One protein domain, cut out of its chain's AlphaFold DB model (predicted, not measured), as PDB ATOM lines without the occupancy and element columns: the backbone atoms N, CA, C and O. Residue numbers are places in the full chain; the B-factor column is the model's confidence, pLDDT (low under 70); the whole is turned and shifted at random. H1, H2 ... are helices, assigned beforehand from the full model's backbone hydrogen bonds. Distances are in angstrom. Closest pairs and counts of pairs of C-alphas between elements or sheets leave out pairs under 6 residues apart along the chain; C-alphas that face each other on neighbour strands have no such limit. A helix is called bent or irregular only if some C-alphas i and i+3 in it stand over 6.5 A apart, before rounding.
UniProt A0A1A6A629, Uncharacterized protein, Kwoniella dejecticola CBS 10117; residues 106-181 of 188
ATOM      1  N   VAL A 106      42.969-108.563   1.023       78.38
ATOM      2  CA  VAL A 106      43.490-108.973  -0.288       78.38
ATOM      3  C   VAL A 106      44.625-109.979  -0.146       78.38
ATOM      4  O   VAL A 106      44.906-110.701  -1.098       78.38
ATOM      5  N   LYS A 107      45.281-110.067   1.021       81.31
ATOM      6  CA  LYS A 107      46.546-110.808   1.200       81.31
ATOM      7  C   LYS A 107      46.474-112.254   0.737       81.31
ATOM      8  O   LYS A 107      47.408-112.736   0.101       81.31
ATOM      9  N   LEU A 108      45.368-112.934   1.025       83.38
ATOM     10  CA  LEU A 108      45.163-114.305   0.574       83.38
ATOM     11  C   LEU A 108      44.905-114.355  -0.941       83.38
ATOM     12  O   LEU A 108      45.562-115.106  -1.655       83.38
ATOM     13  N   ALA A 109      44.051-113.482  -1.475       84.88
ATOM     14  CA  ALA A 109      43.753-113.439  -2.909       84.88
ATOM     15  C   ALA A 109      44.978-113.114  -3.798       84.88
ATOM     16  O   ALA A 109      45.007-113.507  -4.967       84.88
ATOM     17  N   MET A 110      46.024-112.467  -3.264       85.50
ATOM     18  CA  MET A 110      47.255-112.154  -4.015       85.50
ATOM     19  C   MET A 110      47.986-113.379  -4.554       85.50
ATOM     20  O   MET A 110      48.751-113.260  -5.510       85.50
ATOM     21  N   ILE A 111      47.798-114.551  -3.946       88.69
ATOM     22  CA  ILE A 111      48.490-115.752  -4.408       88.69
ATOM     23  C   ILE A 111      47.904-116.274  -5.723       88.69
ATOM     24  O   ILE A 111      48.607-116.962  -6.460       88.69
ATOM     25  N   PHE A 112      46.648-115.936  -6.049       88.81
ATOM     26  CA  PHE A 112      45.931-116.511  -7.190       88.81
ATOM     27  C   PHE A 112      46.650-116.289  -8.534       88.81
ATOM     28  O   PHE A 112      46.853-117.272  -9.250       88.81
ATOM     29  N   PRO A 113      47.105-115.069  -8.899       89.69
ATOM     30  CA  PRO A 113      47.784-114.852 -10.176       89.69
ATOM     31  C   PRO A 113      49.134-115.571 -10.245       89.69
ATOM     32  O   PRO A 113      49.470-116.170 -11.266       89.69
ATOM     33  N   THR A 114      49.900-115.545  -9.151       89.50
ATOM     34  CA  THR A 114      51.225-116.179  -9.097       89.50
ATOM     35  C   THR A 114      51.114-117.701  -9.154       89.50
ATOM     36  O   THR A 114      51.858-118.351  -9.893       89.50
ATOM     37  N   TRP A 115      50.144-118.285  -8.447       93.25
ATOM     38  CA  TRP A 115      49.882-119.720  -8.512       93.25
ATOM     39  C   TRP A 115      49.362-120.142  -9.891       93.25
ATOM     40  O   TRP A 115      49.833-121.129 -10.458       93.25
ATOM     41  N   GLY A 116      48.460-119.352 -10.485       91.12
ATOM     42  CA  GLY A 116      47.947-119.586 -11.835       91.12
ATOM     43  C   GLY A 116      49.051-119.596 -12.898       91.12
ATOM     44  O   GLY A 116      49.078-120.475 -13.768       91.12
ATOM     45  N   TRP A 117      50.019-118.676 -12.809       94.00
ATOM     46  CA  TRP A 117      51.193-118.717 -13.682       94.00
ATOM     47  C   TRP A 117      52.095-119.918 -13.389       94.00
ATOM     48  O   TRP A 117      52.551-120.565 -14.327       94.00
ATOM     49  N   THR A 118      52.308-120.265 -12.118       92.94
ATOM     50  CA  THR A 118      53.141-121.419 -11.731       92.94
ATOM     51  C   THR A 118      52.657-122.700 -12.415       92.94
ATOM     52  O   THR A 118      53.446-123.402 -13.037       92.94
ATOM     53  N   VAL A 119      51.345-122.952 -12.440       92.19
ATOM     54  CA  VAL A 119      50.784-124.122 -13.135       92.19
ATOM     55  C   VAL A 119      50.853-123.979 -14.659       92.19
ATOM     56  O   VAL A 119      51.269-124.905 -15.359       92.19
ATOM     57  N   SER A 120      50.436-122.831 -15.198       93.69
ATOM     58  CA  SER A 120      50.254-122.669 -16.647       93.69
ATOM     59  C   SER A 120      51.551-122.398 -17.419       93.69
ATOM     60  O   SER A 120      51.663-122.789 -18.581       93.69
ATOM     61  N   GLY A 121      52.548-121.769 -16.799       94.44
ATOM     62  CA  GLY A 121      53.805-121.352 -17.421       94.44
ATOM     63  C   GLY A 121      54.607-122.517 -18.009       94.44
ATOM     64  O   GLY A 121      54.910-122.490 -19.209       94.44
ATOM     65  N   PRO A 122      54.910-123.578 -17.234       93.12
ATOM     66  CA  PRO A 122      55.614-124.762 -17.735       93.12
ATOM     67  C   PRO A 122      54.861-125.470 -18.867       93.12
ATOM     68  O   PRO A 122      55.465-125.892 -19.856       93.12
ATOM     69  N   ILE A 123      53.529-125.538 -18.765       93.31
ATOM     70  CA  ILE A 123      52.659-126.124 -19.792       93.31
ATOM     71  C   ILE A 123      52.741-125.309 -21.089       93.31
ATOM     72  O   ILE A 123      52.880-125.872 -22.175       93.31
ATOM     73  N   LYS A 124      52.710-123.977 -20.995       94.56
ATOM     74  CA  LYS A 124      52.863-123.087 -22.151       94.56
ATOM     75  C   LYS A 124      54.216-123.284 -22.823       94.56
ATOM     76  O   LYS A 124      54.242-123.458 -24.034       94.56
ATOM     77  N   PHE A 125      55.323-123.360 -22.080       93.50
ATOM     78  CA  PHE A 125      56.641-123.635 -22.677       93.50
ATOM     79  C   PHE A 125      56.678-124.954 -23.448       93.50
ATOM     80  O   PHE A 125      57.238-125.021 -24.544       93.50
ATOM     81  N   PHE A 126      56.019-125.983 -22.921       92.75
ATOM     82  CA  PHE A 126      55.875-127.252 -23.616       92.75
ATOM     83  C   PHE A 126      55.098-127.119 -24.939       92.75
ATOM     84  O   PHE A 126      55.519-127.647 -25.973       92.75
ATOM     85  N   TYR A 127      53.989-126.374 -24.945       92.62
ATOM     86  CA  TYR A 127      53.247-126.096 -26.176       92.62
ATOM     87  C   TYR A 127      54.026-125.209 -27.151       92.62
ATOM     88  O   TYR A 127      53.965-125.445 -28.355       92.62
ATOM     89  N   ILE A 128      54.815-124.254 -26.660       94.88
ATOM     90  CA  ILE A 128      55.675-123.401 -27.489       94.88
ATOM     91  C   ILE A 128      56.724-124.242 -28.220       94.88
ATOM     92  O   ILE A 128      56.897-124.081 -29.429       94.88
ATOM     93  N   GLU A 129      57.371-125.191 -27.533       92.75
ATOM     94  CA  GLU A 129      58.326-126.118 -28.157       92.75
ATOM     95  C   GLU A 129      57.668-126.917 -29.295       92.75
ATOM     96  O   GLU A 129      58.243-127.085 -30.377       92.75
ATOM     97  N   ARG A 130      56.442-127.404 -29.072       91.19
ATOM     98  CA  ARG A 130      55.677-128.148 -30.080       91.19
ATOM     99  C   ARG A 130      55.300-127.270 -31.270       91.19
ATOM    100  O   ARG A 130      55.529-127.676 -32.407       91.19
ATOM    101  N   THR A 131      54.795-126.065 -31.025       93.94
ATOM    102  CA  THR A 131      54.439-125.097 -32.072       93.94
ATOM    103  C   THR A 131      55.652-124.709 -32.914       93.94
ATOM    104  O   THR A 131      55.564-124.672 -34.141       93.94
ATOM    105  N   TRP A 132      56.814-124.507 -32.283       94.12
ATOM    106  CA  TRP A 132      58.067-124.232 -32.984       94.12
ATOM    107  C   TRP A 132      58.453-125.368 -33.942       94.12
ATOM    108  O   TRP A 132      58.785-125.116 -35.100       94.12
ATOM    109  N   LYS A 133      58.356-126.629 -33.499       92.56
ATOM    110  CA  LYS A 133      58.665-127.796 -34.344       92.56
ATOM    111  C   LYS A 133      57.671-127.982 -35.490       92.56
ATOM    112  O   LYS A 133      58.098-128.325 -36.588       92.56
ATOM    113  N   LEU A 134      56.380-127.752 -35.242       94.19
ATOM    114  CA  LEU A 134      55.325-127.893 -36.252       94.19
ATOM    115  C   LEU A 134      55.415-126.821 -37.344       94.19
ATOM    116  O   LEU A 134      55.139-127.113 -38.502       94.19
ATOM    117  N   ASN A 135      55.864-125.610 -37.009       94.62
ATOM    118  CA  ASN A 135      55.999-124.513 -37.969       94.62
ATOM    119  C   ASN A 135      57.393-124.451 -38.625       94.62
ATOM    120  O   ASN A 135      58.008-123.388 -38.723       94.62
ATOM    121  N   GLY A 136      57.954-125.607 -38.989       94.19
ATOM    122  CA  GLY A 136      59.231-125.684 -39.708       94.19
ATOM    123  C   GLY A 136      60.433-125.105 -38.950       94.19
ATOM    124  O   GLY A 136      61.386-124.654 -39.578       94.19
ATOM    125  N   LYS A 137      60.400-125.103 -37.609       91.88
ATOM    126  CA  LYS A 137      61.423-124.487 -36.742       91.88
ATOM    127  C   LYS A 137      61.564-122.969 -36.925       91.88
ATOM    128  O   LYS A 137      62.645-122.427 -36.701       91.88
ATOM    129  N   ASN A 138      60.481-122.265 -37.264       94.31
ATOM    130  CA  ASN A 138      60.472-120.804 -37.356       94.31
ATOM    131  C   ASN A 138      60.836-120.142 -36.008       94.31
ATOM    132  O   ASN A 138      60.029-120.095 -35.076       94.31
ATOM    133  N   ILE A 139      62.067-119.626 -35.918       94.31
ATOM    134  CA  ILE A 139      62.643-119.059 -34.690       94.31
ATOM    135  C   ILE A 139      61.886-117.801 -34.241       94.31
ATOM    136  O   ILE A 139      61.678-117.632 -33.042       94.31
ATOM    137  N   PHE A 140      61.415-116.960 -35.169       94.94
ATOM    138  CA  PHE A 140      60.689-115.731 -34.824       94.94
ATOM    139  C   PHE A 140      59.411-116.029 -34.039       94.94
ATOM    140  O   PHE A 140      59.149-115.388 -33.024       94.94
ATOM    141  N   LEU A 141      58.654-117.045 -34.464       93.50
ATOM    142  CA  LEU A 141      57.447-117.461 -33.753       93.50
ATOM    143  C   LEU A 141      57.778-118.026 -32.364       93.50
ATOM    144  O   LEU A 141      57.093-117.708 -31.396       93.50
ATOM    145  N   GLY A 142      58.833-118.837 -32.257       93.12
ATOM    146  CA  GLY A 142      59.275-119.384 -30.973       93.12
ATOM    147  C   GLY A 142      59.670-118.288 -29.981       93.12
ATOM    148  O   GLY A 142      59.207-118.299 -28.842       93.12
ATOM    149  N   ILE A 143      60.465-117.308 -30.429       95.19
ATOM    150  CA  ILE A 143      60.865-116.155 -29.613       95.19
ATOM    151  C   ILE A 143      59.637-115.353 -29.188       95.19
ATOM    152  O   ILE A 143      59.489-115.085 -28.000       95.19
ATOM    153  N   LEU A 144      58.731-115.030 -30.116       96.50
ATOM    154  CA  LEU A 144      57.517-114.269 -29.814       96.50
ATOM    155  C   LEU A 144      56.687-114.936 -28.709       96.50
ATOM    156  O   LEU A 144      56.317-114.282 -27.737       96.50
ATOM    157  N   LEU A 145      56.424-116.240 -28.824       95.88
ATOM    158  CA  LEU A 145      55.620-116.955 -27.832       95.88
ATOM    159  C   LEU A 145      56.334-117.082 -26.478       95.88
ATOM    160  O   LEU A 145      55.692-116.966 -25.434       95.88
ATOM    161  N   CYS A 146      57.656-117.281 -26.476       95.12
ATOM    162  CA  CYS A 146      58.449-117.253 -25.247       95.12
ATOM    163  C   CYS A 146      58.388-115.876 -24.575       95.12
ATOM    164  O   CYS A 146      58.159-115.803 -23.370       95.12
ATOM    165  N   CYS A 147      58.535-114.792 -25.342       96.50
ATOM    166  CA  CYS A 147      58.417-113.427 -24.837       96.50
ATOM    167  C   CYS A 147      57.033-113.166 -24.236       96.50
ATOM    168  O   CYS A 147      56.957-112.589 -23.157       96.50
ATOM    169  N   LEU A 148      55.956-113.634 -24.874       95.69
ATOM    170  CA  LEU A 148      54.598-113.500 -24.340       95.69
ATOM    171  C   LEU A 148      54.416-114.248 -23.009       95.69
ATOM    172  O   LEU A 148      53.865-113.686 -22.069       95.69
ATOM    173  N   ASN A 149      54.932-115.475 -22.889       95.75
ATOM    174  CA  ASN A 149      54.845-116.250 -21.642       95.75
ATOM    175  C   ASN A 149      55.675-115.622 -20.501       95.75
ATOM    176  O   ASN A 149      55.271-115.626 -19.338       95.75
ATOM    177  N   VAL A 150      56.835-115.041 -20.826       95.56
ATOM    178  CA  VAL A 150      57.660-114.301 -19.856       95.56
ATOM    179  C   VAL A 150      57.012-112.968 -19.477       95.56
ATOM    180  O   VAL A 150      57.046-112.592 -18.308       95.56
ATOM    181  N   ALA A 151      56.385-112.266 -20.423       95.44
ATOM    182  CA  ALA A 151      55.638-111.045 -20.138       95.44
ATOM    183  C   ALA A 151      54.464-111.322 -19.188       95.44
ATOM    184  O   ALA A 151      54.265-110.577 -18.234       95.44
ATOM    185  N   GLU A 152      53.748-112.432 -19.383       94.81
ATOM    186  CA  GLU A 152      52.703-112.879 -18.460       94.81
ATOM    187  C   GLU A 152      53.255-113.147 -17.050       94.81
ATOM    188  O   GLU A 152      52.682-112.673 -16.073       94.81
ATOM    189  N   CYS A 153      54.407-113.817 -16.938       94.31
ATOM    190  CA  CYS A 153      55.106-113.999 -15.660       94.31
ATOM    191  C   CYS A 153      55.392-112.650 -14.980       94.31
ATOM    192  O   CYS A 153      55.077-112.452 -13.805       94.31
ATOM    193  N   GLY A 154      55.946-111.700 -15.744       94.31
ATOM    194  CA  GLY A 154      56.234-110.346 -15.276       94.31
ATOM    195  C   GLY A 154      54.982-109.621 -14.784       94.31
ATOM    196  O   GLY A 154      55.020-108.996 -13.727       94.31
ATOM    197  N   MET A 155      53.857-109.771 -15.488       91.94
ATOM    198  CA  MET A 155      52.568-109.212 -15.073       91.94
ATOM    199  C   MET A 155      52.051-109.845 -13.778       91.94
ATOM    200  O   MET A 155      51.609-109.118 -12.892       91.94
ATOM    201  N   CYS A 156      52.148-111.166 -13.607       91.62
ATOM    202  CA  CYS A 156      51.744-111.833 -12.364       91.62
ATOM    203  C   CYS A 156      52.576-111.368 -11.158       91.62
ATOM    204  O   CYS A 156      52.020-111.098 -10.089       91.62
ATOM    205  N   ILE A 157      53.894-111.218 -11.335       90.88
ATOM    206  CA  ILE A 157      54.795-110.693 -10.298       90.88
ATOM    207  C   ILE A 157      54.457-109.232  -9.987       90.88
ATOM    208  O   ILE A 157      54.336-108.866  -8.819       90.88
ATOM    209  N   TYR A 158      54.254-108.409 -11.018       90.62
ATOM    210  CA  TYR A 158      53.885-107.005 -10.862       90.62
ATOM    211  C   TYR A 158      52.561-106.838 -10.112       90.62
ATOM    212  O   TYR A 158      52.491-106.040  -9.180       90.62
ATOM    213  N   LEU A 159      51.533-107.615 -10.468       87.44
ATOM    214  CA  LEU A 159      50.239-107.602  -9.785       87.44
ATOM    215  C   LEU A 159      50.381-108.016  -8.324       87.44
ATOM    216  O   LEU A 159      49.852-107.343  -7.449       87.44
ATOM    217  N   THR A 160      51.138-109.076  -8.045       87.44
ATOM    218  CA  THR A 160      51.374-109.533  -6.668       87.44
ATOM    219  C   THR A 160      52.086-108.462  -5.848       87.44
ATOM    220  O   THR A 160      51.692-108.180  -4.719       87.44
ATOM    221  N   TRP A 161      53.087-107.800  -6.432       87.50
ATOM    222  CA  TRP A 161      53.768-106.681  -5.790       87.50
ATOM    223  C   TRP A 161      52.828-105.492  -5.561       87.50
ATOM    224  O   TRP A 161      52.769-104.961  -4.455       87.50
ATOM    225  N   LYS A 162      52.034-105.097  -6.561       84.00
ATOM    226  CA  LYS A 162      51.069-104.001  -6.422       84.00
ATOM    227  C   LYS A 162      50.012-104.291  -5.372       84.00
ATOM    228  O   LYS A 162      49.760-103.439  -4.526       84.00
ATOM    229  N   PHE A 163      49.444-105.490  -5.366       80.94
ATOM    230  CA  PHE A 163      48.501-105.868  -4.329       80.94
ATOM    231  C   PHE A 163      49.172-105.877  -2.955       80.94
ATOM    232  O   PHE A 163      48.560-105.378  -2.022       80.94
ATOM    233  N   SER A 164      50.440-106.293  -2.825       80.31
ATOM    234  CA  SER A 164      51.160-106.245  -1.537       80.31
ATOM    235  C   SER A 164      51.292-104.838  -0.942       80.31
ATOM    236  O   SER A 164      51.496-104.703   0.262       80.31
ATOM    237  N   THR A 165      51.148-103.802  -1.776       76.31
ATOM    238  CA  THR A 165      51.143-102.395  -1.350       76.31
ATOM    239  C   THR A 165      49.750-101.835  -1.050       76.31
ATOM    240  O   THR A 165      49.665-100.747  -0.494       76.31
ATOM    241  N   LEU A 166      48.673-102.544  -1.405       71.81
ATOM    242  CA  LEU A 166      47.290-102.117  -1.178       71.81
ATOM    243  C   LEU A 166      46.764-102.684   0.143       71.81
ATOM    244  O   LEU A 166      46.982-103.859   0.450       71.81
ATOM    245  N   SER A 167      46.054-101.860   0.916       62.94
ATOM    246  CA  SER A 167      45.584-102.258   2.245       62.94
ATOM    247  C   SER A 167      44.212-102.933   2.217       62.94
ATOM    248  O   SER A 167      43.851-103.593   3.194       62.94
ATOM    249  N   SER A 168      43.430-102.785   1.138       64.81
ATOM    250  CA  SER A 168      42.080-103.355   1.070       64.81
ATOM    251  C   SER A 168      41.581-103.732  -0.329       64.81
ATOM    252  O   SER A 168      42.022-103.214  -1.355       64.81
ATOM    253  N   GLY A 169      40.588-104.626  -0.362       60.62
ATOM    254  CA  GLY A 169      39.909-105.074  -1.579       60.62
ATOM    255  C   GLY A 169      39.076-103.983  -2.253       60.62
ATOM    256  O   GLY A 169      38.892-104.019  -3.466       60.62
ATOM    257  N   LEU A 170      38.627-102.981  -1.492       63.53
ATOM    258  CA  LEU A 170      37.920-101.805  -2.011       63.53
ATOM    259  C   LEU A 170      38.861-100.880  -2.793       63.53
ATOM    260  O   LEU A 170      38.506-100.424  -3.879       63.53
ATOM    261  N   GLU A 171      40.082-100.668  -2.299       66.38
ATOM    262  CA  GLU A 171      41.131 -99.953  -3.040       66.38
ATOM    263  C   GLU A 171      41.561-100.728  -4.288       66.38
ATOM    264  O   GLU A 171      41.747-100.139  -5.351       66.38
ATOM    265  N   ALA A 172      41.668-102.057  -4.189       59.97
ATOM    266  CA  ALA A 172      41.957-102.915  -5.333       59.97
ATOM    267  C   ALA A 172      40.867-102.818  -6.415       59.97
ATOM    268  O   ALA A 172      41.186-102.658  -7.594       59.97
ATOM    269  N   ALA A 173      39.589-102.854  -6.028       63.72
ATOM    270  CA  ALA A 173      38.467-102.698  -6.950       63.72
ATOM    271  C   ALA A 173      38.454-101.306  -7.606       63.72
ATOM    272  O   ALA A 173      38.282-101.208  -8.821       63.72
ATOM    273  N   ALA A 174      38.702-100.242  -6.835       63.72
ATOM    274  CA  ALA A 174      38.809 -98.880  -7.357       63.72
ATOM    275  C   ALA A 174      39.998 -98.713  -8.322       63.72
ATOM    276  O   ALA A 174      39.855 -98.097  -9.376       63.72
ATOM    277  N   CYS A 175      41.147 -99.317  -8.006       61.84
ATOM    278  CA  CYS A 175      42.325 -99.343  -8.870       61.84
ATOM    279  C   CYS A 175      42.018-100.037 -10.208       61.84
ATOM    280  O   CYS A 175      42.266 -99.470 -11.272       61.84
ATOM    281  N   ILE A 176      41.391-101.217 -10.178       63.28
ATOM    282  CA  ILE A 176      40.992-101.946 -11.394       63.28
ATOM    283  C   ILE A 176      39.992-101.131 -12.226       63.28
ATOM    284  O   ILE A 176      40.152-101.032 -13.441       63.28
ATOM    285  N   LEU A 177      38.998-100.506 -11.588       62.81
ATOM    286  CA  LEU A 177      38.046 -99.614 -12.259       62.81
ATOM    287  C   LEU A 177      38.744 -98.416 -12.911       62.81
ATOM    288  O   LEU A 177      38.386 -98.051 -14.028       62.81
ATOM    289  N   SER A 178      39.757 -97.841 -12.259       65.12
ATOM    290  CA  SER A 178      40.524 -96.723 -12.817       65.12
ATOM    291  C   SER A 178      41.341 -97.120 -14.052       65.12
ATOM    292  O   SER A 178      41.397 -96.352 -15.005       65.12
ATOM    293  N   PHE A 179      41.887 -98.340 -14.084       62.94
ATOM    294  CA  PHE A 179      42.561 -98.884 -15.267       62.94
ATOM    295  C   PHE A 179      41.584 -99.276 -16.384       62.94
ATOM    296  O   PHE A 179      41.931 -99.197 -17.559       62.94
ATOM    297  N   ALA A 180      40.374 -99.725 -16.041       61.50
ATOM    298  CA  ALA A 180      39.371-100.154 -17.017       61.50
ATOM    299  C   ALA A 180      38.612 -98.984 -17.670       61.50
ATOM    300  O   ALA A 180      38.120 -99.124 -18.788       61.50
ATOM    301  N   PHE A 181      38.517 -97.848 -16.978       57.16
ATOM    302  CA  PHE A 181      37.800 -96.650 -17.418       57.16
ATOM    303  C   PHE A 181      38.696 -95.415 -17.382       57.16
ATOM    304  O   PHE A 181      38.277 -94.357 -16.912       57.16
TER     305      PHE A 181
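AT A GLANCE: This is residues 106 to 181 of the 188 residues of an uncharacterized protein of Kwoniella dejecticola CBS 10117 (UniProt A0A1A6A629). Going along the printed part, you first meet a long helical hairpin: the bent helix H1, with its arms H1a and H1b, runs one way, and the longer helix H2 folds back beside both arms the opposite way. From the far end of H2 the chain turns again into a shorter helix, H3, which makes an open V with H2 and whose residues 176 to 180, with residue 181 after them, stick out free of the hairpin. The printed part has 76 residues with three named helices, in the order H1, H2, H3, and no named strand: the class is all helix. The whole is loose, with a radius of gyration of the C-alphas of 16.2 A, and its outline is flat, spanning 49 by 26 by 13 A.

HOW THE PARTS SIT: Start at H1, residues 111 to 134, which by its hydrogen bonds was assigned as one helix but is bent: C-alphas 119 and 122 are 6.7 A apart. Its arms, H1a with residues 111 to 119 and H1b with residues 122 to 134, stand at a steep tilt of 38 degrees. Next comes H2, residues 139 to 164. H1b and H2 form a helical hairpin and touch, H2 with residues 139 to 149 alone; look for their closest C-alphas, those of Trp 132 and Gly 142, 5.4 A apart. They run opposite ways at a shallow tilt of 15 degrees. Farther along, H2 touches H1a with residues 152 to 160 alone, opposite ways at a shallow tilt of 23 degrees; their closest C-alphas are those of Pro 113 and Cys 156, 5.4 A apart. H3, residues 169 to 180, is close to H2 but not clearly touching it, with the closest C-alphas, those of Phe 163 and Ala 172, 7.2 A apart. H2 and H3 run opposite ways at a steep tilt of 40 degrees. H3 is apart from H1a and from H1b. In H1a, H1b, H2 and H3 every O i to N i+4 pair is within hydrogen-bond range.

IN THESE COORDINATES: Find C-alpha 111 at (48.490, -115.752, -4.408); from there H1a runs 12.3 A to C-alpha 119. H1b, from C-alpha 122 to C-alpha 134, measures 18.8 A. Find C-alpha 139 at (62.643, -119.059, -34.690); from there H2 runs 37.4 A to C-alpha 164. H3 measures 16.2 A from C-alpha 169 to C-alpha 180, at (39.371, -100.154, -17.017).

THE WHOLE: The two C-alphas farthest apart, those of Gly 136 and Ser 167, are 50.0 A from each other. The printed part has no cut. The links H1 to H2 and H2 to H3 are tight, with 4 residues in each, and no link is long. In the B-factor column, the mean pLDDT of the printed part is 85.4, and residues 167 to 181 of this model are under 70.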